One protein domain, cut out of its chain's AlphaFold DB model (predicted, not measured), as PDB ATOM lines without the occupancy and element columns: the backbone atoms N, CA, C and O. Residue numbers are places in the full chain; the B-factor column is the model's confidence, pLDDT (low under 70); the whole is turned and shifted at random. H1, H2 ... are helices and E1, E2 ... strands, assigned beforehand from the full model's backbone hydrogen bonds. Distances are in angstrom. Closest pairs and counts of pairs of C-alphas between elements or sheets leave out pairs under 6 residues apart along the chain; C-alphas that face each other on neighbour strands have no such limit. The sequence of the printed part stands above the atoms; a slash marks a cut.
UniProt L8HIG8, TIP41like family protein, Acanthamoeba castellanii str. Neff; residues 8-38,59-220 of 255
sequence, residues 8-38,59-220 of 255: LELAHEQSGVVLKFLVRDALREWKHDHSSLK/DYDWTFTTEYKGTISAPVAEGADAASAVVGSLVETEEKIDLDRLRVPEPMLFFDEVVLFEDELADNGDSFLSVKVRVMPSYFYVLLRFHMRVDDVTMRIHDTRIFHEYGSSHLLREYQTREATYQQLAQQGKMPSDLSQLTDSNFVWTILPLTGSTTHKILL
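Overview. This is residues 8 to 38 and 59 to 220 of the 255 residues of the protein "TIP41like family protein" of Acanthamoeba castellanii str. Neff (UniProt L8HIG8). A large, twisted and curled sheet of seven strands has a small sheet, E1 E2 E3, partly face to face with it on one face, and the short helix H5 across its other face, with H3 and H4 near one end of the strands. H1 follows E2 of the small sheet and lies by edge strand E5, while H2 sits beside the strands near E10 and leads into edge strand E4. The printed part has 193 residues, with named elements in the order E1 E2 H1 E3 H2 E4 E5 E6 E7 E8 E9 H3 H4 H5 E10, a mixed class. The large sheet runs E4 E10 E9 E8 E7 E6 E5, all antiparallel. The whole is compact, with a radius of gyration of the C-alphas of 17.9 A and spans of 54 by 44 by 28 A.

Arrangement. E1, residues 8 to 12, and E2, residues 17 to 22, form a hairpin, N 10 and O 19 being 2.9 A apart. E3, residues 71 to 73, is antiparallel to E2, with N 20 and O 71 at 2.8 A. E5 (110 to 119), E6 (125 to 135), E7 (139 to 150), E8 (154 to 165) and E9 (170 to 181) make a meander, each strand the antiparallel neighbour of the one before; N 114 and O 131, N 132 and O 143, N 144 and O 160, and N 161 and O 174 are 2.8, 2.8, 2.9 and 2.8 A apart. E10 (210 to 219) is the antiparallel neighbour of E9, with N 175 and O 214 at 2.8 A, and E4 (90 to 92) is the antiparallel neighbour of E10, with N 91 and O 217 at 2.9 A. The two sheets form a sandwich, two sheets face to face, their strands at 28 degrees; the closest C-alphas of E1 and E5 are those of Leu 8 and Val 114, 6.9 A. H1, residues 23 to 32, has a height over the large sheet of 8.4 A. H2, residues 82 to 89, stands at the large sheet's level; its closest C-alpha to E10 is Ser 89, 5.0 A from that of Leu 219. H3 (182 to 187) and H5 (201 to 207) are on the same face, opposite to H1, making two layers, helices on one face of a sheet. H5, 9.0 A high, runs across the strands at 73 degrees to E8 on the local plane. H4, residues 195 to 199, only grazes the sheet and only just touches H5, only at the corner, with 3 pairs of C-alphas within 8 A, Leu 198 and Val 204 closest at 5.8 A. Every O i to N i+4 pair is within hydrogen-bond range in H1, H2 and H3, against 2 of 3 in H5 and 0 of 1 in H4, where 2 of 2 O i to N i+3 pairs are.

Along the chain. E1 begins at C-alpha 8 (37.256, -6.150, -33.080). From first to last C-alpha E5 measures 28.1 A, E6 32.5 A, E7 and E8 35.9 A each, E9 36.7 A and E10 26.6 A. E10 ends at C-alpha 219 (21.761, 3.878, -26.795).

Size, cuts and confidence. The two farthest C-alphas, of Gly 79 and Ser 193, are 60.3 A apart. Residues 39 to 58 are not printed, and C-alphas 38 and 59 are 7.9 A apart across this cut. The link E4 to E5, 17 residues, is long. The pLDDT is under 70 at residues 31 to 38, 59 to 60, 78 to 80 and 83 to 88.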
ATOM      1  N   LEU A   8      38.647  -5.858 -32.745       94.06
ATOM      2  CA  LEU A   8      37.256  -6.150 -33.080       94.06
ATOM      3  C   LEU A   8      36.503  -4.824 -33.153       94.06
ATOM      4  O   LEU A   8      36.591  -4.012 -32.229       94.06
ATOM      5  N   GLU A   9      35.756  -4.617 -34.232       94.88
ATOM      6  CA  GLU A   9      34.946  -3.423 -34.454       94.88
ATOM      7  C   GLU A   9      33.502  -3.815 -34.773       94.88
ATOM      8  O   GLU A   9      33.242  -4.670 -35.618       94.88
ATOM      9  N   LEU A  10      32.564  -3.184 -34.070       93.12
ATOM     10  CA  LEU A  10      31.129  -3.326 -34.270       93.12
ATOM     11  C   LEU A  10      30.567  -1.942 -34.563       93.12
ATOM     12  O   LEU A  10      30.592  -1.074 -33.692       93.12
ATOM     13  N   ALA A  11      30.076  -1.738 -35.780       92.81
ATOM     14  CA  ALA A  11      29.469  -0.487 -36.208       92.81
ATOM     15  C   ALA A  11      27.972  -0.702 -36.435       92.81
ATOM     16  O   ALA A  11      27.575  -1.583 -37.193       92.81
ATOM     17  N   HIS A  12      27.146   0.102 -35.774       90.94
ATOM     18  CA  HIS A  12      25.721   0.179 -36.056       90.94
ATOM     19  C   HIS A  12      25.493   1.305 -37.065       90.94
ATOM     20  O   HIS A  12      25.557   2.485 -36.713       90.94
ATOM     21  N   GLU A  13      25.274   0.945 -38.330       88.00
ATOM     22  CA  GLU A  13      25.242   1.891 -39.452       88.00
ATOM     23  C   GLU A  13      24.181   2.983 -39.271       88.00
ATOM     24  O   GLU A  13      24.446   4.159 -39.514       88.00
ATOM     25  N   GLN A  14      22.994   2.612 -38.786       86.62
ATOM     26  CA  GLN A  14      21.839   3.502 -38.692       86.62
ATOM     27  C   GLN A  14      22.027   4.597 -37.633       86.62
ATOM     28  O   GLN A  14      21.575   5.723 -37.827       86.62
ATOM     29  N   SER A  15      22.685   4.281 -36.512       86.38
ATOM     30  CA  SER A  15      22.955   5.260 -35.445       86.38
ATOM     31  C   SER A  15      24.360   5.846 -35.501       86.38
ATOM     32  O   SER A  15      24.655   6.762 -34.742       86.38
ATOM     33  N   GLY A  16      25.252   5.297 -36.331       87.69
ATOM     34  CA  GLY A  16      26.671   5.647 -36.369       87.69
ATOM     35  C   GLY A  16      27.448   5.312 -35.088       87.69
ATOM     36  O   GLY A  16      28.589   5.751 -34.944       87.69
ATOM     37  N   VAL A  17      26.856   4.573 -34.142       89.88
ATOM     38  CA  VAL A  17      27.550   4.113 -32.933       89.88
ATOM     39  C   VAL A  17      28.529   3.014 -33.318       89.88
ATOM     40  O   VAL A  17      28.165   2.044 -33.978       89.88
ATOM     41  N   VAL A  18      29.770   3.150 -32.866       92.19
ATOM     42  CA  VAL A  18      30.830   2.173 -33.094       92.19
ATOM     43  C   VAL A  18      31.446   1.768 -31.762       92.19
ATOM     44  O   VAL A  18      31.822   2.619 -30.953       92.19
ATOM     45  N   LEU A  19      31.564   0.462 -31.547       93.81
ATOM     46  CA  LEU A  19      32.251  -0.151 -30.422       93.81
ATOM     47  C   LEU A  19      33.514  -0.848 -30.930       93.81
ATOM     48  O   LEU A  19      33.440  -1.745 -31.769       93.81
ATOM     49  N   LYS A  20      34.674  -0.444 -30.409       95.12
ATOM     50  CA  LYS A  20      35.983  -0.996 -30.775       95.12
ATOM     51  C   LYS A  20      36.653  -1.642 -29.577       95.12
ATOM     52  O   LYS A  20      36.583  -1.124 -28.465       95.12
ATOM     53  N   PHE A  21      37.359  -2.734 -29.822       95.75
ATOM     54  CA  PHE A  21      38.218  -3.399 -28.853       95.75
ATOM     55  C   PHE A  21      39.647  -3.351 -29.368       95.75
ATOM     56  O   PHE A  21      39.994  -4.067 -30.304       95.75
ATOM     57  N   LEU A  22      40.455  -2.469 -28.779       93.12
ATOM     58  CA  LEU A  22      41.812  -2.180 -29.235       93.12
ATOM     59  C   LEU A  22      42.816  -2.430 -28.114       93.12
ATOM     60  O   LEU A  22      42.676  -1.903 -27.009       93.12
ATOM     61  N   VAL A  23      43.898  -3.147 -28.425       92.25
ATOM     62  CA  VAL A  23      44.976  -3.414 -27.458       92.25
ATOM     63  C   VAL A  23      45.596  -2.128 -26.898       92.25
ATOM     64  O   VAL A  23      45.920  -2.043 -25.717       92.25
ATOM     65  N   ARG A  24      45.733  -1.092 -27.735       90.88
ATOM     66  CA  ARG A  24      46.326   0.192 -27.335       90.88
ATOM     67  C   ARG A  24      45.495   0.918 -26.287       90.88
ATOM     68  O   ARG A  24      46.072   1.543 -25.400       90.88
ATOM     69  N   ASP A  25      44.176   0.839 -26.395       91.31
ATOM     70  CA  ASP A  25      43.267   1.494 -25.458       91.31
ATOM     71  C   ASP A  25      43.249   0.730 -24.133       91.31
ATOM     72  O   ASP A  25      43.408   1.342 -23.078       91.31
ATOM     73  N   ALA A  26      43.225  -0.605 -24.195       90.94
ATOM     74  CA  ALA A  26      43.332  -1.460 -23.016       90.94
ATOM     75  C   ALA A  26      44.623  -1.213 -22.209       90.94
ATOM     76  O   ALA A  26      44.579  -1.080 -20.984       90.94
ATOM     77  N   LEU A  27      45.770  -1.099 -22.893       89.62
ATOM     78  CA  LEU A  27      47.065  -0.816 -22.260       89.62
ATOM     79  C   LEU A  27      47.199   0.643 -21.795       89.62
ATOM     80  O   LEU A  27      47.948   0.925 -20.859       89.62
ATOM     81  N   ARG A  28      46.497   1.590 -22.428       86.88
ATOM     82  CA  ARG A  28      46.448   2.981 -21.955       86.88
ATOM     83  C   ARG A  28      45.739   3.064 -20.607       86.88
ATOM     84  O   ARG A  28      46.215   3.788 -19.740       86.88
ATOM     85  N   GLU A  29      44.639   2.336 -20.435       80.38
ATOM     86  CA  GLU A  29      43.888   2.291 -19.177       80.38
ATOM     87  C   GLU A  29      44.725   1.693 -18.044       80.38
ATOM     88  O   GLU A  29      44.880   2.332 -17.005       80.38
ATOM     89  N   TRP A  30      45.388   0.562 -18.301       79.38
ATOM     90  CA  TRP A  30      46.346  -0.029 -17.360       79.38
ATOM     91  C   TRP A  30      47.463   0.958 -16.967       79.38
ATOM     92  O   TRP A  30      47.769   1.120 -15.791       79.38
ATOM     93  N   LYS A  31      48.022   1.719 -17.919       67.25
ATOM     94  CA  LYS A  31      49.056   2.729 -17.622       67.25
ATOM     95  C   LYS A  31      48.578   3.841 -16.671       67.25
ATOM     96  O   LYS A  31      49.411   4.525 -16.076       67.25
ATOM     97  N   HIS A  32      47.275   4.096 -16.577       56.94
ATOM     98  CA  HIS A  32      46.729   5.191 -15.775       56.94
ATOM     99  C   HIS A  32      46.164   4.737 -14.423       56.94
ATOM    100  O   HIS A  32      46.154   5.552 -13.495       56.94
ATOM    101  N   ASP A  33      45.781   3.469 -14.271       54.41
ATOM    102  CA  ASP A  33      45.285   2.920 -13.011       54.41
ATOM    103  C   ASP A  33      46.415   2.295 -12.178       54.41
ATOM    104  O   ASP A  33      46.929   1.221 -12.465       54.41
ATOM    105  N   HIS A  34      46.825   2.990 -11.116       53.84
ATOM    106  CA  HIS A  34      47.851   2.518 -10.180       53.84
ATOM    107  C   HIS A  34      47.260   2.105  -8.825       53.84
ATOM    108  O   HIS A  34      47.978   2.060  -7.813       53.84
ATOM    109  N   SER A  35      45.947   1.880  -8.759       45.62
ATOM    110  CA  SER A  35      45.232   1.711  -7.500       45.62
ATOM    111  C   SER A  35      44.902   0.241  -7.226       45.62
ATOM    112  O   SER A  35      43.952  -0.302  -7.763       45.62
ATOM    113  N   SER A  36      45.716  -0.418  -6.380       43.97
ATOM    114  CA  SER A  36      45.280  -1.355  -5.305       43.97
ATOM    115  C   SER A  36      46.229  -2.527  -5.000       43.97
ATOM    116  O   SER A  36      46.270  -2.965  -3.853       43.97
ATOM    117  N   LEU A  37      47.090  -2.983  -5.919       47.66
ATOM    118  CA  LEU A  37      48.057  -4.067  -5.618       47.66
ATOM    119  C   LEU A  37      49.265  -3.617  -4.759       47.66
ATOM    120  O   LEU A  37      50.109  -4.429  -4.374       47.66
ATOM    121  N   LYS A  38      49.348  -2.320  -4.427       43.84
ATOM    122  CA  LYS A  38      50.549  -1.644  -3.900       43.84
ATOM    123  C   LYS A  38      51.000  -2.023  -2.479       43.84
ATOM    124  O   LYS A  38      52.126  -1.679  -2.136       43.84
ATOM    125  N   ASP A  59      56.145   1.834  -8.460       52.34
ATOM    126  CA  ASP A  59      54.926   2.439  -8.987       52.34
ATOM    127  C   ASP A  59      54.257   1.658 -10.113       52.34
ATOM    128  O   ASP A  59      53.260   2.139 -10.622       52.34
ATOM    129  N   TYR A  60      54.748   0.481 -10.493       58.94
ATOM    130  CA  TYR A  60      54.273  -0.227 -11.682       58.94
ATOM    131  C   TYR A  60      53.801  -1.642 -11.343       58.94
ATOM    132  O   TYR A  60      54.584  -2.454 -10.837       58.94
ATOM    133  N   ASP A  61      52.539  -1.955 -11.640       70.00
ATOM    134  CA  ASP A  61      52.064  -3.332 -11.635       70.00
ATOM    135  C   ASP A  61      52.379  -3.964 -13.005       70.00
ATOM    136  O   ASP A  61      51.997  -3.519 -14.078       70.00
ATOM    137  N   TRP A  62      53.170  -5.022 -12.977       80.50
ATOM    138  CA  TRP A  62      53.638  -5.758 -14.156       80.50
ATOM    139  C   TRP A  62      52.600  -6.793 -14.619       80.50
ATOM    140  O   TRP A  62      52.901  -7.632 -15.457       80.50
ATOM    141  N   THR A  63      51.389  -6.737 -14.053       87.62
ATOM    142  CA  THR A  63      50.296  -7.688 -14.299       87.62
ATOM    143  C   THR A  63      49.426  -7.304 -15.493       87.62
ATOM    144  O   THR A  63      48.592  -8.102 -15.920       87.62
ATOM    145  N   PHE A  64      49.607  -6.088 -16.025       89.31
ATOM    146  CA  PHE A  64      48.810  -5.526 -17.119       89.31
ATOM    147  C   PHE A  64      47.300  -5.523 -16.826       89.31
ATOM    148  O   PHE A  64      46.484  -5.651 -17.740       89.31
ATOM    149  N   THR A  65      46.920  -5.388 -15.547       91.31
ATOM    150  CA  THR A  65      45.509  -5.345 -15.150       91.31
ATOM    151  C   THR A  65      44.831  -4.141 -15.784       91.31
ATOM    152  O   THR A  65      45.272  -3.008 -15.625       91.31
ATOM    153  N   THR A  66      43.732  -4.389 -16.489       91.69
ATOM    154  CA  THR A  66      42.961  -3.347 -17.163       91.69
ATOM    155  C   THR A  66      41.483  -3.492 -16.840       91.69
ATOM    156  O   THR A  66      40.949  -4.602 -16.808       91.69
ATOM    157  N   GLU A  67      40.812  -2.370 -16.600       93.19
ATOM    158  CA  GLU A  67      39.355  -2.321 -16.480       93.19
ATOM    159  C   GLU A  67      38.659  -2.011 -17.810       93.19
ATOM    160  O   GLU A  67      37.475  -1.664 -17.814       93.19
ATOM    161  N   TYR A  68      39.376  -2.142 -18.930       94.62
ATOM    162  CA  TYR A  68      38.902  -1.778 -20.257       94.62
ATOM    163  C   TYR A  68      37.578  -2.440 -20.630       94.62
ATOM    164  O   TYR A  68      37.423  -3.659 -20.584       94.62
ATOM    165  N   LYS A  69      36.619  -1.597 -21.035       95.69
ATOM    166  CA  LYS A  69      35.217  -1.965 -21.315       95.69
ATOM    167  C   LYS A  69      34.835  -1.775 -22.786       95.69
ATOM    168  O   LYS A  69      33.648  -1.657 -23.105       95.69
ATOM    169  N   GLY A  70      35.839  -1.692 -23.663       94.19
ATOM    170  CA  GLY A  70      35.683  -1.294 -25.061       94.19
ATOM    171  C   GLY A  70      35.611   0.226 -25.243       94.19
ATOM    172  O   GLY A  70      35.130   0.962 -24.377       94.19
ATOM    173  N   THR A  71      36.085   0.689 -26.393       93.56
ATOM    174  CA  THR A  71      36.071   2.094 -26.807       93.56
ATOM    175  C   THR A  71      34.795   2.364 -27.594       93.56
ATOM    176  O   THR A  71      34.577   1.760 -28.642       93.56
ATOM    177  N   ILE A  72      33.952   3.266 -27.095       91.69
ATOM    178  CA  ILE A  72      32.708   3.664 -27.761       91.69
ATOM    179  C   ILE A  72      32.938   5.002 -28.455       91.69
ATOM    180  O   ILE A  72      33.490   5.927 -27.864       91.69
ATOM    181  N   SER A  73      32.475   5.112 -29.693       88.56
ATOM    182  CA  SER A  73      32.337   6.376 -30.411       88.56
ATOM    183  C   SER A  73      30.919   6.495 -30.954       88.56
ATOM    184  O   SER A  73      30.394   5.534 -31.506       88.56
ATOM    185  N   ALA A  74      30.313   7.667 -30.807       84.00
ATOM    186  CA  ALA A  74      28.979   7.978 -31.308       84.00
ATOM    187  C   ALA A  74      29.025   9.269 -32.141       84.00
ATOM    188  O   ALA A  74      29.954  10.068 -31.955       84.00
ATOM    189  N   PRO A  75      28.057   9.504 -33.047       78.94
ATOM    190  CA  PRO A  75      27.994  10.748 -33.797       78.94
ATOM    191  C   PRO A  75      27.892  11.949 -32.863       78.94
ATOM    192  O   PRO A  75      27.150  11.947 -31.882       78.94
ATOM    193  N   VAL A  76      28.643  12.992 -33.193       74.19
ATOM    194  CA  VAL A  76      28.697  14.222 -32.408       74.19
ATOM    195  C   VAL A  76      27.742  15.229 -33.036       74.19
ATOM    196  O   VAL A  76      27.871  15.543 -34.218       74.19
ATOM    197  N   ALA A  77      26.774  15.726 -32.263       70.19
ATOM    198  CA  ALA A  77      25.910  16.816 -32.710       70.19
ATOM    199  C   ALA A  77      26.741  18.084 -32.983       70.19
ATOM    200  O   ALA A  77      27.764  18.305 -32.332       70.19
ATOM    201  N   GLU A  78      26.309  18.931 -33.925       67.00
ATOM    202  CA  GLU A  78      27.029  20.171 -34.246       67.00
ATOM    203  C   GLU A  78      27.272  21.020 -32.985       67.00
ATOM    204  O   GLU A  78      26.340  21.401 -32.279       67.00
ATOM    205  N   GLY A  79      28.547  21.302 -32.696       66.75
ATOM    206  CA  GLY A  79      28.972  22.099 -31.541       66.75
ATOM    207  C   GLY A  79      29.149  21.329 -30.226       66.75
ATOM    208  O   GLY A  79      29.606  21.930 -29.254       66.75
ATOM    209  N   ALA A  80      28.840  20.029 -30.177       67.44
ATOM    210  CA  ALA A  80      29.169  19.170 -29.041       67.44
ATOM    211  C   ALA A  80      30.595  18.605 -29.161       67.44
ATOM    212  O   ALA A  80      31.165  18.532 -30.250       67.44
ATOM    213  N   ASP A  81      31.183  18.196 -28.038       72.88
ATOM    214  CA  ASP A  81      32.437  17.447 -28.037       72.88
ATOM    215  C   ASP A  81      32.183  15.927 -28.112       72.88
ATOM    216  O   ASP A  81      31.125  15.422 -27.724       72.88
ATOM    217  N   ALA A  82      33.162  15.183 -28.632       70.19
ATOM    218  CA  ALA A  82      33.040  13.739 -28.829       70.19
ATOM    219  C   ALA A  82      32.892  12.952 -27.517       70.19
ATOM    220  O   ALA A  82      32.242  11.908 -27.502       70.19
ATOM    221  N   ALA A  83      33.459  13.444 -26.411       69.94
ATOM    222  CA  ALA A  83      33.342  12.781 -25.118       69.94
ATOM    223  C   ALA A  83      31.905  12.879 -24.581       69.94
ATOM    224  O   ALA A  83      31.360  11.895 -24.091       69.94
ATOM    225  N   SER A  84      31.265  14.033 -24.751       62.09
ATOM    226  CA  SER A  84      29.883  14.310 -24.371       62.09
ATOM    227  C   SER A  84      28.889  13.463 -25.167       62.09
ATOM    228  O   SER A  84      27.942  12.930 -24.593       62.09
ATOM    229  N   ALA A  85      29.144  13.233 -26.461       65.31
ATOM    230  CA  ALA A  85      28.337  12.320 -27.277       65.31
ATOM    231  C   ALA A  85      28.386  10.872 -26.755       65.31
ATOM    232  O   ALA A  85      27.353  10.211 -26.636       65.31
ATOM    233  N   VAL A  86      29.574  10.392 -26.373       68.00
ATOM    234  CA  VAL A  86      29.740   9.054 -25.785       68.00
ATOM    235  C   VAL A  86      29.059   8.969 -24.421       68.00
ATOM    236  O   VAL A  86      28.314   8.022 -24.177       68.00
ATOM    237  N   VAL A  87      29.247   9.968 -23.556       64.44
ATOM    238  CA  VAL A  87      28.588  10.032 -22.242       64.44
ATOM    239  C   VAL A  87      27.063  10.051 -22.390       64.44
ATOM    240  O   VAL A  87      26.381   9.322 -21.682       64.44
ATOM    241  N   GLY A  88      26.523  10.807 -23.350       60.97
ATOM    242  CA  GLY A  88      25.083  10.855 -23.622       60.97
ATOM    243  C   GLY A  88      24.501   9.539 -24.150       60.97
ATOM    244  O   GLY A  88      23.322   9.262 -23.939       60.97
ATOM    245  N   SER A  89      25.321   8.709 -24.799       77.00
ATOM    246  CA  SER A  89      24.919   7.377 -25.270       77.00
ATOM    247  C   SER A  89      24.948   6.303 -24.178       77.00
ATOM    248  O   SER A  89      24.432   5.211 -24.398       77.00
ATOM    249  N   LEU A  90      25.537   6.592 -23.013       88.25
ATOM    250  CA  LEU A  90      25.774   5.618 -21.956       88.25
ATOM    251  C   LEU A  90      24.862   5.876 -20.750       88.25
ATOM    252  O   LEU A  90      24.971   6.906 -20.092       88.25
ATOM    253  N   VAL A  91      23.980   4.931 -20.427       92.56
ATOM    254  CA  VAL A  91      23.006   5.093 -19.332       92.56
ATOM    255  C   VAL A  91      23.116   3.936 -18.352       92.56
ATOM    256  O   VAL A  91      22.951   2.786 -18.748       92.56
ATOM    257  N   GLU A  92      23.378   4.216 -17.076       93.00
ATOM    258  CA  GLU A  92      23.350   3.186 -16.029       93.00
ATOM    259  C   GLU A  92      21.975   2.514 -15.953       93.00
ATOM    260  O   GLU A  92      20.929   3.150 -16.113       93.00
ATOM    261  N   THR A  93      21.961   1.203 -15.726       94.25
ATOM    262  CA  THR A  93      20.713   0.446 -15.665       94.25
ATOM    263  C   THR A  93      20.816  -0.759 -14.743       94.25
ATOM    264  O   THR A  93      21.895  -1.302 -14.521       94.25
ATOM    265  N   GLU A  94      19.665  -1.204 -14.240       93.25
ATOM    266  CA  GLU A  94      19.516  -2.475 -13.527       93.25
ATOM    267  C   GLU A  94      19.087  -3.625 -14.454       93.25
ATOM    268  O   GLU A  94      18.987  -4.771 -14.010       93.25
ATOM    269  N   GLU A  95      18.826  -3.336 -15.736       92.69
ATOM    270  CA  GLU A  95      18.541  -4.349 -16.754       92.69
ATOM    271  C   GLU A  95      19.735  -5.297 -16.894       92.69
ATOM    272  O   GLU A  95      20.880  -4.850 -16.952       92.69
ATOM    273  N   LYS A  96      19.468  -6.603 -16.933       92.25
ATOM    274  CA  LYS A  96      20.500  -7.642 -17.013       92.25
ATOM    275  C   LYS A  96      20.407  -8.397 -18.322       92.25
ATOM    276  O   LYS A  96      19.321  -8.557 -18.876       92.25
ATOM    277  N   ILE A  97      21.543  -8.913 -18.772       92.19
ATOM    278  CA  ILE A  97      21.600  -9.832 -19.903       92.19
ATOM    279  C   ILE A  97      20.873 -11.118 -19.502       92.19
ATOM    280  O   ILE A  97      21.250 -11.791 -18.539       92.19
ATOM    281  N   ASP A  98      19.837 -11.467 -20.259       87.44
ATOM    282  CA  ASP A  98      19.089 -12.701 -20.053       87.44
ATOM    283  C   ASP A  98      19.929 -13.909 -20.498       87.44
ATOM    284  O   ASP A  98      20.003 -14.271 -21.675       87.44
ATOM    285  N   LEU A  99      20.598 -14.533 -19.527       80.38
ATOM    286  CA  LEU A  99      21.430 -15.711 -19.756       80.38
ATOM    287  C   LEU A  99      20.615 -16.933 -20.195       80.38
ATOM    288  O   LEU A  99      21.188 -17.833 -20.810       80.38
ATOM    289  N   ASP A 100      19.314 -16.993 -19.897       83.19
ATOM    290  CA  ASP A 100      18.478 -18.120 -20.308       83.19
ATOM    291  C   ASP A 100      18.182 -18.064 -21.807       83.19
ATOM    292  O   ASP A 100      18.190 -19.104 -22.467       83.19
ATOM    293  N   ARG A 101      18.074 -16.863 -22.385       79.88
ATOM    294  CA  ARG A 101      18.028 -16.701 -23.847       79.88
ATOM    295  C   ARG A 101      19.303 -17.181 -24.525       79.88
ATOM    296  O   ARG A 101      19.221 -17.872 -25.532       79.88
ATOM    297  N   LEU A 102      20.470 -16.921 -23.931       81.44
ATOM    298  CA  LEU A 102      21.756 -17.400 -24.461       81.44
ATOM    299  C   LEU A 102      21.894 -18.935 -24.448       81.44
ATOM    300  O   LEU A 102      22.819 -19.469 -25.065       81.44
ATOM    301  N   ARG A 103      21.022 -19.651 -23.723       83.12
ATOM    302  CA  ARG A 103      20.984 -21.123 -23.682       83.12
ATOM    303  C   ARG A 103      20.072 -21.722 -24.747       83.12
ATOM    304  O   ARG A 103      20.179 -22.922 -25.003       83.12
ATOM    305  N   VAL A 104      19.179 -20.927 -25.338       88.12
ATOM    306  CA  VAL A 104      18.314 -21.388 -26.424       88.12
ATOM    307  C   VAL A 104      19.193 -21.646 -27.651       88.12
ATOM    308  O   VAL A 104      19.915 -20.747 -28.079       88.12
ATOM    309  N   PRO A 105      19.190 -22.866 -28.216       87.00
ATOM    310  CA  PRO A 105      20.027 -23.165 -29.366       87.00
ATOM    311  C   PRO A 105      19.542 -22.403 -30.601       87.00
ATOM    312  O   PRO A 105      18.462 -22.673 -31.124       87.00
ATOM    313  N   GLU A 106      20.378 -21.500 -31.097       91.88
ATOM    314  CA  GLU A 106      20.229 -20.846 -32.395       91.88
ATOM    315  C   GLU A 106      21.431 -21.192 -33.289       91.88
ATOM    316  O   GLU A 106      22.528 -21.452 -32.778       91.88
ATOM    317  N   PRO A 107      21.260 -21.244 -34.623       93.81
ATOM    318  CA  PRO A 107      22.377 -21.485 -35.522       93.81
ATOM    319  C   PRO A 107      23.373 -20.327 -35.431       93.81
ATOM    320  O   PRO A 107      23.020 -19.171 -35.637       93.81
ATOM    321  N   MET A 108      24.633 -20.642 -35.153       94.31
ATOM    322  CA  MET A 108      25.695 -19.644 -35.098       94.31
ATOM    323  C   MET A 108      26.024 -19.166 -36.511       94.31
ATOM    324  O   MET A 108      26.587 -19.916 -37.305       94.31
ATOM    325  N   LEU A 109      25.649 -17.924 -36.820       96.31
ATOM    326  CA  LEU A 109      25.903 -17.308 -38.123       96.31
ATOM    327  C   LEU A 109      27.367 -16.895 -38.259       96.31
ATOM    328  O   LEU A 109      27.952 -17.017 -39.333       96.31
ATOM    329  N   PHE A 110      27.954 -16.408 -37.164       95.62
ATOM    330  CA  PHE A 110      29.338 -15.958 -37.136       95.62
ATOM    331  C   PHE A 110      29.957 -16.126 -35.745       95.62
ATOM    332  O   PHE A 110      29.299 -15.912 -34.722       95.62
ATOM    333  N   PHE A 111      31.239 -16.485 -35.719       96.31
ATOM    334  CA  PHE A 111      32.066 -16.507 -34.522       96.31
ATOM    335  C   PHE A 111      33.490 -16.109 -34.864       96.31
ATOM    336  O   PHE A 111      34.038 -16.581 -35.858       96.31
ATOM    337  N   ASP A 112      34.075 -15.294 -33.995       96.81
ATOM    338  CA  ASP A 112      35.497 -14.991 -34.039       96.81
ATOM    339  C   ASP A 112      36.036 -14.714 -32.633       96.81
ATOM    340  O   ASP A 112      35.291 -14.347 -31.713       96.81
ATOM    341  N   GLU A 113      37.340 -14.893 -32.478       95.81
ATOM    342  CA  GLU A 113      38.088 -14.620 -31.261       95.81
ATOM    343  C   GLU A 113      39.383 -13.891 -31.605       95.81
ATOM    344  O   GLU A 113      40.248 -14.404 -32.311       95.81
ATOM    345  N   VAL A 114      39.532 -12.697 -31.041       95.50
ATOM    346  CA  VAL A 114      40.688 -11.835 -31.247       95.50
ATOM    347  C   VAL A 114      41.452 -11.716 -29.934       95.50
ATOM    348  O   VAL A 114      40.938 -11.198 -28.939       95.50
ATOM    349  N   VAL A 115      42.704 -12.174 -29.928       96.00
ATOM    350  CA  VAL A 115      43.630 -11.965 -28.807       96.00
ATOM    351  C   VAL A 115      44.245 -10.570 -28.929       96.00
ATOM    352  O   VAL A 115      44.786 -10.210 -29.977       96.00
ATOM    353  N   LEU A 116      44.150  -9.772 -27.863       95.44
ATOM    354  CA  LEU A 116      44.689  -8.408 -27.810       95.44
ATOM    355  C   LEU A 116      46.107  -8.402 -27.235       95.44
ATOM    356  O   LEU A 116      47.024  -7.839 -27.838       95.44
ATOM    357  N   PHE A 117      46.313  -9.061 -26.097       95.69
ATOM    358  CA  PHE A 117      47.641  -9.309 -25.541       95.69
ATOM    359  C   PHE A 117      47.647 -10.559 -24.664       95.69
ATOM    360  O   PHE A 117      46.614 -10.980 -24.146       95.69
ATOM    361  N   GLU A 118      48.840 -11.096 -24.465       95.50
ATOM    362  CA  GLU A 118      49.121 -12.170 -23.518       95.50
ATOM    363  C   GLU A 118      50.518 -11.976 -22.927       95.50
ATOM    364  O   GLU A 118      51.387 -11.433 -23.598       95.50
ATOM    365  N   ASP A 119      50.773 -12.379 -21.692       94.31
ATOM    366  CA  ASP A 119      52.089 -12.309 -21.061       94.31
ATOM    367  C   ASP A 119      52.225 -13.424 -20.025       94.31
ATOM    368  O   ASP A 119      51.292 -13.677 -19.270       94.31
ATOM    369  N   GLU A 120      53.382 -14.079 -19.978       92.31
ATOM    370  CA  GLU A 120      53.669 -15.164 -19.026       92.31
ATOM    371  C   GLU A 120      54.250 -14.643 -17.712       92.31
ATOM    372  O   GLU A 120      54.771 -15.412 -16.907       92.31
ATOM    373  N   LEU A 121      54.194 -13.328 -17.457       90.38
ATOM    374  CA  LEU A 121      54.465 -12.786 -16.129       90.38
ATOM    375  C   LEU A 121      55.878 -13.166 -15.621       90.38
ATOM    376  O   LEU A 121      56.118 -13.351 -14.425       90.38
ATOM    377  N   ALA A 122      56.830 -13.270 -16.559       88.69
ATOM    378  CA  ALA A 122      58.181 -13.797 -16.350       88.69
ATOM    379  C   ALA A 122      58.201 -15.173 -15.648       88.69
ATOM    380  O   ALA A 122      58.948 -15.359 -14.687       88.69
ATOM    381  N   ASP A 123      57.353 -16.094 -16.110       88.00
ATOM    382  CA  ASP A 123      57.140 -17.450 -15.587       88.00
ATOM    383  C   ASP A 123      56.508 -17.506 -14.181       88.00
ATOM    384  O   ASP A 123      56.630 -18.512 -13.485       88.00
ATOM    385  N   ASN A 124      55.835 -16.433 -13.738       87.62
ATOM    386  CA  ASN A 124      55.144 -16.377 -12.434       87.62
ATOM    387  C   ASN A 124      53.613 -16.404 -12.566       87.62
ATOM    388  O   ASN A 124      52.900 -15.964 -11.656       87.62
ATOM    389  N   GLY A 125      53.113 -16.847 -13.716       91.75
ATOM    390  CA  GLY A 125      51.694 -16.976 -14.002       91.75
ATOM    391  C   GLY A 125      51.361 -16.536 -15.421       91.75
ATOM    392  O   GLY A 125      52.142 -16.756 -16.341       91.75
ATOM    393  N   ASP A 126      50.197 -15.924 -15.608       94.00
ATOM    394  CA  ASP A 126      49.770 -15.417 -16.907       94.00
ATOM    395  C   ASP A 126      48.879 -14.171 -16.793       94.00
ATOM    396  O   ASP A 126      48.235 -13.898 -15.778       94.00
ATOM    397  N   SER A 127      48.874 -13.379 -17.858       94.81
ATOM    398  CA  SER A 127      47.974 -12.254 -18.077       94.81
ATOM    399  C   SER A 127      47.507 -12.306 -19.523       94.81
ATOM    400  O   SER A 127      48.322 -12.408 -20.432       94.81
ATOM    401  N   PHE A 128      46.200 -12.290 -19.751       95.62
ATOM    402  CA  PHE A 128      45.612 -12.586 -21.052       95.62
ATOM    403  C   PHE A 128      44.360 -11.743 -21.284       95.62
ATOM    404  O   PHE A 128      43.443 -11.746 -20.462       95.62
ATOM    405  N   LEU A 129      44.295 -11.043 -22.418       97.38
ATOM    406  CA  LEU A 129      43.130 -10.267 -22.839       97.38
ATOM    407  C   LEU A 129      42.684 -10.702 -24.233       97.38
ATOM    408  O   LEU A 129      43.409 -10.530 -25.214       97.38
ATOM    409  N   SER A 130      41.451 -11.194 -24.330       97.38
ATOM    410  CA  SER A 130      40.822 -11.578 -25.598       97.38
ATOM    411  C   SER A 130      39.397 -11.052 -25.692       97.38
ATOM    412  O   SER A 130      38.728 -10.838 -24.677       97.38
ATOM    413  N   VAL A 131      38.925 -10.862 -26.921       98.00
ATOM    414  CA  VAL A 131      37.533 -10.541 -27.222       98.00
ATOM    415  C   VAL A 131      36.948 -11.589 -28.160       98.00
ATOM    416  O   VAL A 131      37.531 -11.917 -29.188       98.00
ATOM    417  N   LYS A 132      35.786 -12.128 -27.794       97.19
ATOM    418  CA  LYS A 132      35.044 -13.126 -28.571       97.19
ATOM    419  C   LYS A 132      33.718 -12.536 -29.009       97.19
ATOM    420  O   LYS A 132      33.041 -11.922 -28.186       97.19
ATOM    421  N   VAL A 133      33.312 -12.780 -30.248       97.50
ATOM    422  CA  VAL A 133      31.997 -12.390 -30.770       97.50
ATOM    423  C   VAL A 133      31.236 -13.619 -31.250       97.50
ATOM    424  O   VAL A 133      31.805 -14.521 -31.856       97.50
ATOM    425  N   ARG A 134      29.940 -13.669 -30.949       95.88
ATOM    426  CA  ARG A 134      28.991 -14.674 -31.430       95.88
ATOM    427  C   ARG A 134      27.792 -13.956 -32.024       95.88
ATOM    428  O   ARG A 134      27.187 -13.135 -31.341       95.88
ATOM    429  N   VAL A 135      27.442 -14.292 -33.256       96.25
ATOM    430  CA  VAL A 135      26.288 -13.729 -33.961       96.25
ATOM    431  C   VAL A 135      25.284 -14.843 -34.215       96.25
ATOM    432  O   VAL A 135      25.614 -15.854 -34.840       96.25
ATOM    433  N   MET A 136      24.074 -14.649 -33.712       95.50
ATOM    434  CA  MET A 136      22.907 -15.501 -33.926       95.50
ATOM    435  C   MET A 136      21.900 -14.754 -34.811       95.50
ATOM    436  O   MET A 136      22.071 -13.558 -35.029       95.50
ATOM    437  N   PRO A 137      20.845 -15.404 -35.330       95.19
ATOM    438  CA  PRO A 137      19.799 -14.726 -36.088       95.19
ATOM    439  C   PRO A 137      19.035 -13.661 -35.300       95.19
ATOM    440  O   PRO A 137      18.576 -12.707 -35.915       95.19
ATOM    441  N   SER A 138      18.867 -13.818 -33.981       93.44
ATOM    442  CA  SER A 138      18.069 -12.889 -33.164       93.44
ATOM    443  C   SER A 138      18.889 -11.896 -32.324       93.44
ATOM    444  O   SER A 138      18.362 -10.870 -31.891       93.44
ATOM    445  N   TYR A 139      20.175 -12.169 -32.093       94.44
ATOM    446  CA  TYR A 139      21.049 -11.322 -31.281       94.44
ATOM    447  C   TYR A 139      22.526 -11.527 -31.626       94.44
ATOM    448  O   TYR A 139      22.921 -12.542 -32.202       94.44
ATOM    449  N   PHE A 140      23.377 -10.620 -31.152       95.69
ATOM    450  CA  PHE A 140      24.803 -10.901 -31.002       95.69
ATOM    451  C   PHE A 140      25.266 -10.744 -29.553       95.69
ATOM    452  O   PHE A 140      24.668 -10.031 -28.742       95.69
ATOM    453  N   TYR A 141      26.351 -11.441 -29.230       96.38
ATOM    454  CA  TYR A 141      26.972 -11.438 -27.915       96.38
ATOM    455  C   TYR A 141      28.486 -11.297 -28.036       96.38
ATOM    456  O   TYR A 141      29.125 -12.014 -28.809       96.38
ATOM    457  N   VAL A 142      29.063 -10.404 -27.238       97.56
ATOM    458  CA  VAL A 142      30.507 -10.177 -27.156       97.56
ATOM    459  C   VAL A 142      30.974 -10.427 -25.734       97.56
ATOM    460  O   VAL A 142      30.346  -9.966 -24.782       97.56
ATOM    461  N   LEU A 143      32.105 -11.109 -25.593       97.81
ATOM    462  CA  LEU A 143      32.814 -11.261 -24.330       97.81
ATOM    463  C   LEU A 143      34.245 -10.766 -24.502       97.81
ATOM    464  O   LEU A 143      35.054 -11.440 -25.132       97.81
ATOM    465  N   LEU A 144      34.553  -9.616 -23.912       98.19
ATOM    466  CA  LEU A 144      35.925  -9.204 -23.636       98.19
ATOM    467  C   LEU A 144      36.294  -9.739 -22.251       98.19
ATOM    468  O   LEU A 144      35.655  -9.369 -21.265       98.19
ATOM    469  N   ARG A 145      37.309 -10.598 -22.181       98.25
ATOM    470  CA  ARG A 145      37.786 -11.193 -20.932       98.25
ATOM    471  C   ARG A 145      39.255 -10.876 -20.725       98.25
ATOM    472  O   ARG A 145      40.096 -11.303 -21.514       98.25
ATOM    473  N   PHE A 146      39.535 -10.190 -19.625       97.69
ATOM    474  CA  PHE A 146      40.848 -10.144 -19.004       97.69
ATOM    475  C   PHE A 146      40.948 -11.279 -17.983       97.69
ATOM    476  O   PHE A 146      40.095 -11.394 -17.102       97.69
ATOM    477  N   HIS A 147      41.981 -12.100 -18.094       97.00
ATOM    478  CA  HIS A 147      42.349 -13.135 -17.139       97.00
ATOM    479  C   HIS A 147      43.755 -12.845 -16.631       97.00
ATOM    480  O   HIS A 147      44.648 -12.571 -17.428       97.00
ATOM    481  N   MET A 148      43.952 -12.924 -15.321       95.44
ATOM    482  CA  MET A 148      45.272 -12.828 -14.721       95.44
ATOM    483  C   MET A 148      45.404 -13.826 -13.583       95.44
ATOM    484  O   MET A 148      44.546 -13.901 -12.698       95.44
ATOM    485  N   ARG A 149      46.510 -14.559 -13.594       94.56
ATOM    486  CA  ARG A 149      46.945 -15.437 -12.518       94.56
ATOM    487  C   ARG A 149      48.366 -15.051 -12.149       94.56
ATOM    488  O   ARG A 149      49.247 -15.105 -12.993       94.56
ATOM    489  N   VAL A 150      48.592 -14.716 -10.884       93.31
ATOM    490  CA  VAL A 150      49.932 -14.768 -10.289       93.31
ATOM    491  C   VAL A 150      49.983 -16.017  -9.427       93.31
ATOM    492  O   VAL A 150      49.192 -16.147  -8.484       93.31
ATOM    493  N   ASP A 151      50.877 -16.934  -9.773       89.44
ATOM    494  CA  ASP A 151      50.977 -18.248  -9.142       89.44
ATOM    495  C   ASP A 151      51.159 -18.120  -7.624       89.44
ATOM    496  O   ASP A 151      51.891 -17.257  -7.141       89.44
ATOM    497  N   ASP A 152      50.411 -18.931  -6.871       87.88
ATOM    498  CA  ASP A 152      50.337 -18.941  -5.400       87.88
ATOM    499  C   ASP A 152      49.929 -17.617  -4.719       87.88
ATOM    500  O   ASP A 152      49.892 -17.528  -3.488       87.88
ATOM    501  N   VAL A 153      49.565 -16.588  -5.490       90.00
ATOM    502  CA  VAL A 153      49.259 -15.246  -4.980       90.00
ATOM    503  C   VAL A 153      47.783 -14.913  -5.167       90.00
ATOM    504  O   VAL A 153      47.010 -14.925  -4.204       90.00
ATOM    505  N   THR A 154      47.359 -14.621  -6.398       93.38
ATOM    506  CA  THR A 154      46.002 -14.141  -6.689       93.38
ATOM    507  C   THR A 154      45.569 -14.504  -8.099       93.38
ATOM    508  O   THR A 154      46.393 -14.690  -8.992       93.38
ATOM    509  N   MET A 155      44.259 -14.589  -8.290       95.12
ATOM    510  CA  MET A 155      43.623 -14.756  -9.589       95.12
ATOM    511  C   MET A 155      42.539 -13.705  -9.756       95.12
ATOM    512  O   MET A 155      41.798 -13.399  -8.815       95.12
ATOM    513  N   ARG A 156      42.432 -13.172 -10.970       95.62
ATOM    514  CA  ARG A 156      41.518 -12.091 -11.319       95.62
ATOM    515  C   ARG A 156      40.919 -12.321 -12.696       95.62
ATOM    516  O   ARG A 156      41.615 -12.699 -13.634       95.62
ATOM    517  N   ILE A 157      39.628 -12.039 -12.818       97.88
ATOM    518  CA  ILE A 157      38.929 -11.977 -14.097       97.88
ATOM    519  C   ILE A 157      38.134 -10.683 -14.175       97.88
ATOM    520  O   ILE A 157      37.321 -10.405 -13.291       97.88
ATOM    521  N   HIS A 158      38.330  -9.934 -15.258       97.88
ATOM    522  CA  HIS A 158      37.445  -8.840 -15.642       97.88
ATOM    523  C   HIS A 158      36.718  -9.214 -16.931       97.88
ATOM    524  O   HIS A 158      37.344  -9.418 -17.969       97.88
ATOM    525  N   ASP A 159      35.394  -9.300 -16.859       98.06
ATOM    526  CA  ASP A 159      34.542  -9.605 -18.005       98.06
ATOM    527  C   ASP A 159      33.741  -8.361 -18.384       98.06
ATOM    528  O   ASP A 159      32.967  -7.855 -17.571       98.06
ATOM    529  N   THR A 160      33.857  -7.920 -19.636       97.88
ATOM    530  CA  THR A 160      32.896  -7.011 -20.267       97.88
ATOM    531  C   THR A 160      32.051  -7.799 -21.258       97.88
ATOM    532  O   THR A 160      32.550  -8.292 -22.271       97.88
ATOM    533  N   ARG A 161      30.758  -7.918 -20.966       97.69
ATOM    534  CA  ARG A 161      29.767  -8.586 -21.809       97.69
ATOM    535  C   ARG A 161      28.957  -7.545 -22.551       97.69
ATOM    536  O   ARG A 161      28.421  -6.641 -21.916       97.69
ATOM    537  N   ILE A 162      28.838  -7.697 -23.863       97.00
ATOM    538  CA  ILE A 162      27.942  -6.887 -24.687       97.00
ATOM    539  C   ILE A 162      26.870  -7.795 -25.252       97.00
ATOM    540  O   ILE A 162      27.182  -8.840 -25.816       97.00
ATOM    541  N   PHE A 163      25.618  -7.391 -25.117       96.62
ATOM    542  CA  PHE A 163      24.482  -8.089 -25.693       96.62
ATOM    543  C   PHE A 163      23.617  -7.103 -26.459       96.62
ATOM    544  O   PHE A 163      23.327  -6.010 -25.969       96.62
ATOM    545  N   HIS A 164      23.186  -7.501 -27.645       95.25
ATOM    546  CA  HIS A 164      22.213  -6.750 -28.415       95.25
ATOM    547  C   HIS A 164      21.249  -7.714 -29.085       95.25
ATOM    548  O   HIS A 164      21.657  -8.546 -29.892       95.25
ATOM    549  N   GLU A 165      19.978  -7.570 -28.737       93.69
ATOM    550  CA  GLU A 165      18.868  -8.176 -29.454       93.69
ATOM    551  C   GLU A 165      18.498  -7.292 -30.642       93.69
ATOM    552  O   GLU A 165      18.303  -6.083 -30.482       93.69
ATOM    553  N   TYR A 166      18.377  -7.893 -31.825       91.88
ATOM    554  CA  TYR A 166      18.011  -7.142 -33.019       91.88
ATOM    555  C   TYR A 166      16.614  -6.537 -32.885       91.88
ATOM    556  O   TYR A 166      15.684  -7.160 -32.376       91.88
ATOM    557  N   GLY A 167      16.478  -5.287 -33.326       89.62
ATOM    558  CA  GLY A 167      15.270  -4.481 -33.131       89.62
ATOM    559  C   GLY A 167      15.215  -3.734 -31.792       89.62
ATOM    560  O   GLY A 167      14.354  -2.871 -31.621       89.62
ATOM    561  N   SER A 168      16.137  -3.997 -30.856       91.88
ATOM    562  CA  SER A 168      16.300  -3.172 -29.655       91.88
ATOM    563  C   SER A 168      16.902  -1.803 -29.993       91.88
ATOM    564  O   SER A 168      17.743  -1.673 -30.880       91.88
ATOM    565  N   SER A 169      16.532  -0.769 -29.236       92.12
ATOM    566  CA  SER A 169      17.090   0.585 -29.366       92.12
ATOM    567  C   SER A 169      18.376   0.801 -28.558       92.12
ATOM    568  O   SER A 169      18.895   1.920 -28.506       92.12
ATOM    569  N   HIS A 170      18.905  -0.244 -27.919       93.50
ATOM    570  CA  HIS A 170      20.145  -0.196 -27.146       93.50
ATOM    571  C   HIS A 170      20.903  -1.528 -27.169       93.50
ATOM    572  O   HIS A 170      20.340  -2.594 -27.428       93.50
ATOM    573  N   LEU A 171      22.194  -1.466 -26.842       95.25
ATOM    574  CA  LEU A 171      22.968  -2.615 -26.378       95.25
ATOM    575  C   LEU A 171      23.030  -2.602 -24.851       95.25
ATOM    576  O   LEU A 171      23.054  -1.536 -24.236       95.25
ATOM    577  N   LEU A 172      23.137  -3.776 -24.243       96.50
ATOM    578  CA  LEU A 172      23.525  -3.924 -22.846       96.50
ATOM    579  C   LEU A 172      25.025  -4.174 -22.749       96.50
ATOM    580  O   LEU A 172      25.555  -5.036 -23.446       96.50
ATOM    581  N   ARG A 173      25.691  -3.450 -21.850       96.94
ATOM    582  CA  ARG A 173      27.078  -3.675 -21.448       96.94
ATOM    583  C   ARG A 173      27.150  -3.968 -19.958       96.94
ATOM    584  O   ARG A 173      26.986  -3.058 -19.149       96.94
ATOM    585  N   GLU A 174      27.471  -5.206 -19.608       97.38
ATOM    586  CA  GLU A 174      27.749  -5.619 -18.232       97.38
ATOM    587  C   GLU A 174      29.252  -5.761 -18.017       97.38
ATOM    588  O   GLU A 174      29.916  -6.518 -18.722       97.38
ATOM    589  N   TYR A 175      29.787  -5.072 -17.017       97.69
ATOM    590  CA  TYR A 175      31.160  -5.227 -16.560       97.69
ATOM    591  C   TYR A 175      31.174  -5.912 -15.200       97.69
ATOM    592  O   TYR A 175      30.444  -5.506 -14.298       97.69
ATOM    593  N   GLN A 176      32.004  -6.939 -15.040       97.44
ATOM    594  CA  GLN A 176      32.164  -7.670 -13.789       97.44
ATOM    595  C   GLN A 176      33.634  -7.854 -13.455       97.44
ATOM    596  O   GLN A 176      34.414  -8.276 -14.307       97.44
ATOM    597  N   THR A 177      33.979  -7.632 -12.189       97.75
ATOM    598  CA  THR A 177      35.282  -7.992 -11.629       97.75
ATOM    599  C   THR A 177      35.123  -9.155 -10.665       97.75
ATOM    600  O   THR A 177      34.173  -9.219  -9.875       97.75
ATOM    601  N   ARG A 178      36.041 -10.110 -10.760       97.88
ATOM    602  CA  ARG A 178      36.149 -11.259  -9.870       97.88
ATOM    603  C   ARG A 178      37.594 -11.406  -9.450       97.88
ATOM    604  O   ARG A 178      38.469 -11.439 -10.309       97.88
ATOM    605  N   GLU A 179      37.843 -11.525  -8.155       95.75
ATOM    606  CA  GLU A 179      39.197 -11.657  -7.624       95.75
ATOM    607  C   GLU A 179      39.196 -12.461  -6.327       95.75
ATOM    608  O   GLU A 179      38.306 -12.314  -5.488       95.75
ATOM    609  N   ALA A 180      40.205 -13.314  -6.163       95.31
ATOM    610  CA  ALA A 180      40.510 -13.956  -4.895       95.31
ATOM    611  C   ALA A 180      41.967 -14.406  -4.844       95.31
ATOM    612  O   ALA A 180      42.584 -14.739  -5.856       95.31
ATOM    613  N   THR A 181      42.484 -14.491  -3.623       94.88
ATOM    614  CA  THR A 181      43.799 -15.071  -3.356       94.88
ATOM    615  C   THR A 181      43.724 -16.595  -3.330       94.88
ATOM    616  O   THR A 181      42.680 -17.174  -3.008       94.88
ATOM    617  N   TYR A 182      44.848 -17.266  -3.584       92.25
ATOM    618  CA  TYR A 182      44.936 -18.725  -3.436       92.25
ATOM    619  C   TYR A 182      44.543 -19.172  -2.022       92.25
ATOM    620  O   TYR A 182      43.785 -20.126  -1.845       92.25
ATOM    621  N   GLN A 183      44.982 -18.426  -1.005       93.94
ATOM    622  CA  GLN A 183      44.633 -18.684   0.390       93.94
ATOM    623  C   GLN A 183      43.117 -18.605   0.630       93.94
ATOM    624  O   GLN A 183      42.560 -19.472   1.304       93.94
ATOM    625  N   GLN A 184      42.439 -17.592   0.083       94.69
ATOM    626  CA  GLN A 184      40.988 -17.442   0.217       94.69
ATOM    627  C   GLN A 184      40.240 -18.596  -0.457       94.69
ATOM    628  O   GLN A 184      39.305 -19.145   0.125       94.69
ATOM    629  N   LEU A 185      40.662 -19.000  -1.658       95.19
ATOM    630  CA  LEU A 185      40.038 -20.112  -2.380       95.19
ATOM    631  C   LEU A 185      40.258 -21.447  -1.666       95.19
ATOM    632  O   LEU A 185      39.327 -22.249  -1.576       95.19
ATOM    633  N   ALA A 186      41.447 -21.662  -1.098       94.38
ATOM    634  CA  ALA A 186      41.755 -22.842  -0.296       94.38
ATOM    635  C   ALA A 186      40.887 -22.905   0.971       94.38
ATOM    636  O   ALA A 186      40.293 -23.942   1.260       94.38
ATOM    637  N   GLN A 187      40.739 -21.787   1.688       95.69
ATOM    638  CA  GLN A 187      39.873 -21.692   2.872       95.69
ATOM    639  C   GLN A 187      38.394 -21.938   2.549       95.69
ATOM    640  O   GLN A 187      37.663 -22.475   3.376       95.69
ATOM    641  N   GLN A 188      37.954 -21.568   1.344       94.31
ATOM    642  CA  GLN A 188      36.596 -21.819   0.856       94.31
ATOM    643  C   GLN A 188      36.412 -23.227   0.267       94.31
ATOM    644  O   GLN A 188      35.309 -23.550  -0.168       94.31
ATOM    645  N   GLY A 189      37.463 -24.055   0.213       94.19
ATOM    646  CA  GLY A 189      37.410 -25.386  -0.398       94.19
ATOM    647  C   GLY A 189      37.145 -25.361  -1.908       94.19
ATOM    648  O   GLY A 189      36.603 -26.321  -2.446       94.19
ATOM    649  N   LYS A 190      37.487 -24.260  -2.588       93.69
ATOM    650  CA  LYS A 190      37.252 -24.057  -4.028       93.69
ATOM    651  C   LYS A 190      38.461 -24.374  -4.907       93.69
ATOM    652  O   LYS A 190      38.362 -24.291  -6.127       93.69
ATOM    653  N   MET A 191      39.600 -24.700  -4.299       94.12
ATOM    654  CA  MET A 191      40.789 -25.112  -5.044       94.12
ATOM    655  C   MET A 191      40.553 -26.485  -5.687       94.12
ATOM    656  O   MET A 191      40.120 -27.404  -4.984       94.12
ATOM    657  N   PRO A 192      40.828 -26.650  -6.992       93.38
ATOM    658  CA  PRO A 192      40.717 -27.948  -7.640       93.38
ATOM    659  C   PRO A 192      41.777 -28.913  -7.099       93.38
ATOM    660  O   PRO A 192      42.855 -28.500  -6.673       93.38
ATOM    661  N   SER A 193      41.494 -30.217  -7.162       91.56
ATOM    662  CA  SER A 193      42.498 -31.250  -6.871       91.56
ATOM    663  C   SER A 193      43.608 -31.291  -7.922       91.56
ATOM    664  O   SER A 193      44.743 -31.628  -7.606       91.56
ATOM    665  N   ASP A 194      43.262 -30.960  -9.167       92.88
ATOM    666  CA  ASP A 194      44.198 -30.805 -10.274       92.88
ATOM    667  C   ASP A 194      44.397 -29.315 -10.574       92.88
ATOM    668  O   ASP A 194      43.497 -28.647 -11.090       92.88
ATOM    669  N   LEU A 195      45.575 -28.797 -10.219       90.25
ATOM    670  CA  LEU A 195      45.909 -27.380 -10.351       90.25
ATOM    671  C   LEU A 195      46.017 -26.925 -11.810       90.25
ATOM    672  O   LEU A 195      45.885 -25.726 -12.052       90.25
ATOM    673  N   SER A 196      46.168 -27.827 -12.792       90.81
ATOM    674  CA  SER A 196      46.168 -27.405 -14.200       90.81
ATOM    675  C   SER A 196      44.818 -26.837 -14.640       90.81
ATOM    676  O   SER A 196      44.755 -26.116 -15.625       90.81
ATOM    677  N   GLN A 197      43.730 -27.080 -13.901       93.19
ATOM    678  CA  GLN A 197      42.443 -26.423 -14.161       93.19
ATOM    679  C   GLN A 197      42.503 -24.899 -13.962       93.19
ATOM    680  O   GLN A 197      41.689 -24.177 -14.533       93.19
ATOM    681  N   LEU A 198      43.476 -24.390 -13.197       92.62
ATOM    682  CA  LEU A 198      43.679 -22.953 -12.987       92.62
ATOM    683  C   LEU A 198      44.268 -22.235 -14.213       92.62
ATOM    684  O   LEU A 198      44.398 -21.013 -14.194       92.62
ATOM    685  N   THR A 199      44.620 -22.963 -15.279       91.00
ATOM    686  CA  THR A 199      44.971 -22.366 -16.577       91.00
ATOM    687  C   THR A 199      43.740 -22.105 -17.449       91.00
ATOM    688  O   THR A 199      43.828 -21.366 -18.425       91.00
ATOM    689  N   ASP A 200      42.580 -22.697 -17.134       94.06
ATOM    690  CA  ASP A 200      41.336 -22.433 -17.856       94.06
ATOM    691  C   ASP A 200      40.580 -21.263 -17.219       94.06
ATOM    692  O   ASP A 200      39.948 -21.386 -16.168       94.06
ATOM    693  N   SER A 201      40.572 -20.128 -17.920       94.38
ATOM    694  CA  SER A 201      39.837 -18.934 -17.494       94.38
ATOM    695  C   SER A 201      38.343 -19.186 -17.230       94.38
ATOM    696  O   SER A 201      37.747 -18.505 -16.395       94.38
ATOM    697  N   ASN A 202      37.710 -20.157 -17.904       94.56
ATOM    698  CA  ASN A 202      36.305 -20.487 -17.663       94.56
ATOM    699  C   ASN A 202      36.122 -21.195 -16.328       94.56
ATOM    700  O   ASN A 202      35.214 -20.836 -15.579       94.56
ATOM    701  N   PHE A 203      36.990 -22.155 -16.006       95.62
ATOM    702  CA  PHE A 203      36.996 -22.796 -14.698       95.62
ATOM    703  C   PHE A 203      37.277 -21.773 -13.593       95.62
ATOM    704  O   PHE A 203      36.495 -21.665 -12.645       95.62
ATOM    705  N   VAL A 204      38.327 -20.961 -13.751       95.81
ATOM    706  CA  VAL A 204      38.700 -19.912 -12.787       95.81
ATOM    707  C   VAL A 204      37.520 -18.967 -12.521       95.81
ATOM    708  O   VAL A 204      37.211 -18.661 -11.369       95.81
ATOM    709  N   TRP A 205      36.763 -18.588 -13.555       96.19
ATOM    710  CA  TRP A 205      35.560 -17.761 -13.403       96.19
ATOM    711  C   TRP A 205      34.512 -18.359 -12.453       96.19
ATOM    712  O   TRP A 205      33.856 -17.616 -11.719       96.19
ATOM    713  N   THR A 206      34.359 -19.689 -12.432       95.38
ATOM    714  CA  THR A 206      33.364 -20.364 -11.578       95.38
ATOM    715  C   THR A 206      33.721 -20.332 -10.094       95.38
ATOM    716  O   THR A 206      32.823 -20.292  -9.250       95.38
ATOM    717  N   ILE A 207      35.014 -20.318  -9.761       95.75
ATOM    718  CA  ILE A 207      35.488 -20.360  -8.372       95.75
ATOM    719  C   ILE A 207      35.682 -18.959  -7.781       95.75
ATOM    720  O   ILE A 207      35.464 -18.763  -6.576       95.75
ATOM    721  N   LEU A 208      36.034 -17.970  -8.614       96.88
ATOM    722  CA  LEU A 208      36.280 -16.608  -8.153       96.88
ATOM    723  C   LEU A 208      34.981 -15.902  -7.722       96.88
ATOM    724  O   LEU A 208      33.990 -15.913  -8.462       96.88
ATOM    725  N   PRO A 209      34.962 -15.257  -6.539       96.62
ATOM    726  CA  PRO A 209      33.824 -14.469  -6.086       96.62
ATOM    727  C   PRO A 209      33.689 -13.174  -6.898       96.62
ATOM    728  O   PRO A 209      34.677 -12.607  -7.356       96.62
ATOM    729  N   LEU A 210      32.453 -12.694  -7.052       96.75
ATOM    730  CA  LEU A 210      32.162 -11.385  -7.642       96.75
ATOM    731  C   LEU A 210      32.566 -10.273  -6.669       96.75
ATOM    732  O   LEU A 210      32.075 -10.241  -5.541       96.75
ATOM    733  N   THR A 211      33.438  -9.370  -7.112       95.88
ATOM    734  CA  THR A 211      33.935  -8.228  -6.327       95.88
ATOM    735  C   THR A 211      33.320  -6.902  -6.762       95.88
ATOM    736  O   THR A 211      33.200  -5.991  -5.949       95.88
ATOM    737  N   GLY A 212      32.878  -6.796  -8.016       94.69
ATOM    738  CA  GLY A 212      32.228  -5.604  -8.551       94.69
ATOM    739  C   GLY A 212      31.407  -5.923  -9.794       94.69
ATOM    740  O   GLY A 212      31.712  -6.862 -10.530       94.69
ATOM    741  N   SER A 213      30.341  -5.157 -10.016       95.69
ATOM    742  CA  SER A 213      29.503  -5.273 -11.208       95.69
ATOM    743  C   SER A 213      28.893  -3.922 -11.547       95.69
ATOM    744  O   SER A 213      28.358  -3.260 -10.661       95.69
ATOM    745  N   THR A 214      28.926  -3.538 -12.818       96.06
ATOM    746  CA  THR A 214      28.217  -2.363 -13.333       96.06
ATOM    747  C   THR A 214      27.546  -2.699 -14.655       96.06
ATOM    748  O   THR A 214      28.077  -3.483 -15.443       96.06
ATOM    749  N   THR A 215      26.384  -2.102 -14.910       96.38
ATOM    750  CA  THR A 215      25.640  -2.334 -16.148       96.38
ATOM    751  C   THR A 215      25.207  -1.018 -16.764       96.38
ATOM    752  O   THR A 215      24.706  -0.125 -16.083       96.38
ATOM    753  N   HIS A 216      25.423  -0.901 -18.069       95.44
ATOM    754  CA  HIS A 216      25.074   0.274 -18.848       95.44
ATOM    755  C   HIS A 216      24.297  -0.128 -20.095       95.44
ATOM    756  O   HIS A 216      24.587  -1.150 -20.718       95.44
ATOM    757  N   LYS A 217      23.366   0.725 -20.505       95.19
ATOM    758  CA  LYS A 217      22.828   0.753 -21.859       95.19
ATOM    759  C   LYS A 217      23.727   1.607 -22.735       95.19
ATOM    760  O   LYS A 217      24.153   2.679 -22.314       95.19
ATOM    761  N   ILE A 218      23.968   1.137 -23.950       93.44
ATOM    762  CA  ILE A 218      24.544   1.920 -25.041       93.44
ATOM    763  C   ILE A 218      23.391   2.223 -25.995       93.44
ATOM    764  O   ILE A 218      22.889   1.319 -26.659       93.44
ATOM    765  N   LEU A 219      22.918   3.465 -26.007       92.31
ATOM    766  CA  LEU A 219      21.761   3.878 -26.795       92.31
ATOM    767  C   LEU A 219      22.110   3.943 -28.286       92.31
ATOM    768  O   LEU A 219      23.113   4.537 -28.675       92.31
ATOM    769  N   LEU A 220      21.242   3.375 -29.122       87.69
ATOM    770  CA  LEU A 220      21.353   3.353 -30.583       87.69
ATOM    771  C   LEU A 220      20.459   4.410 -31.249       87.69
ATOM    772  O   LEU A 220      19.978   4.204 -32.363       87.69
TER     773      LEU A 220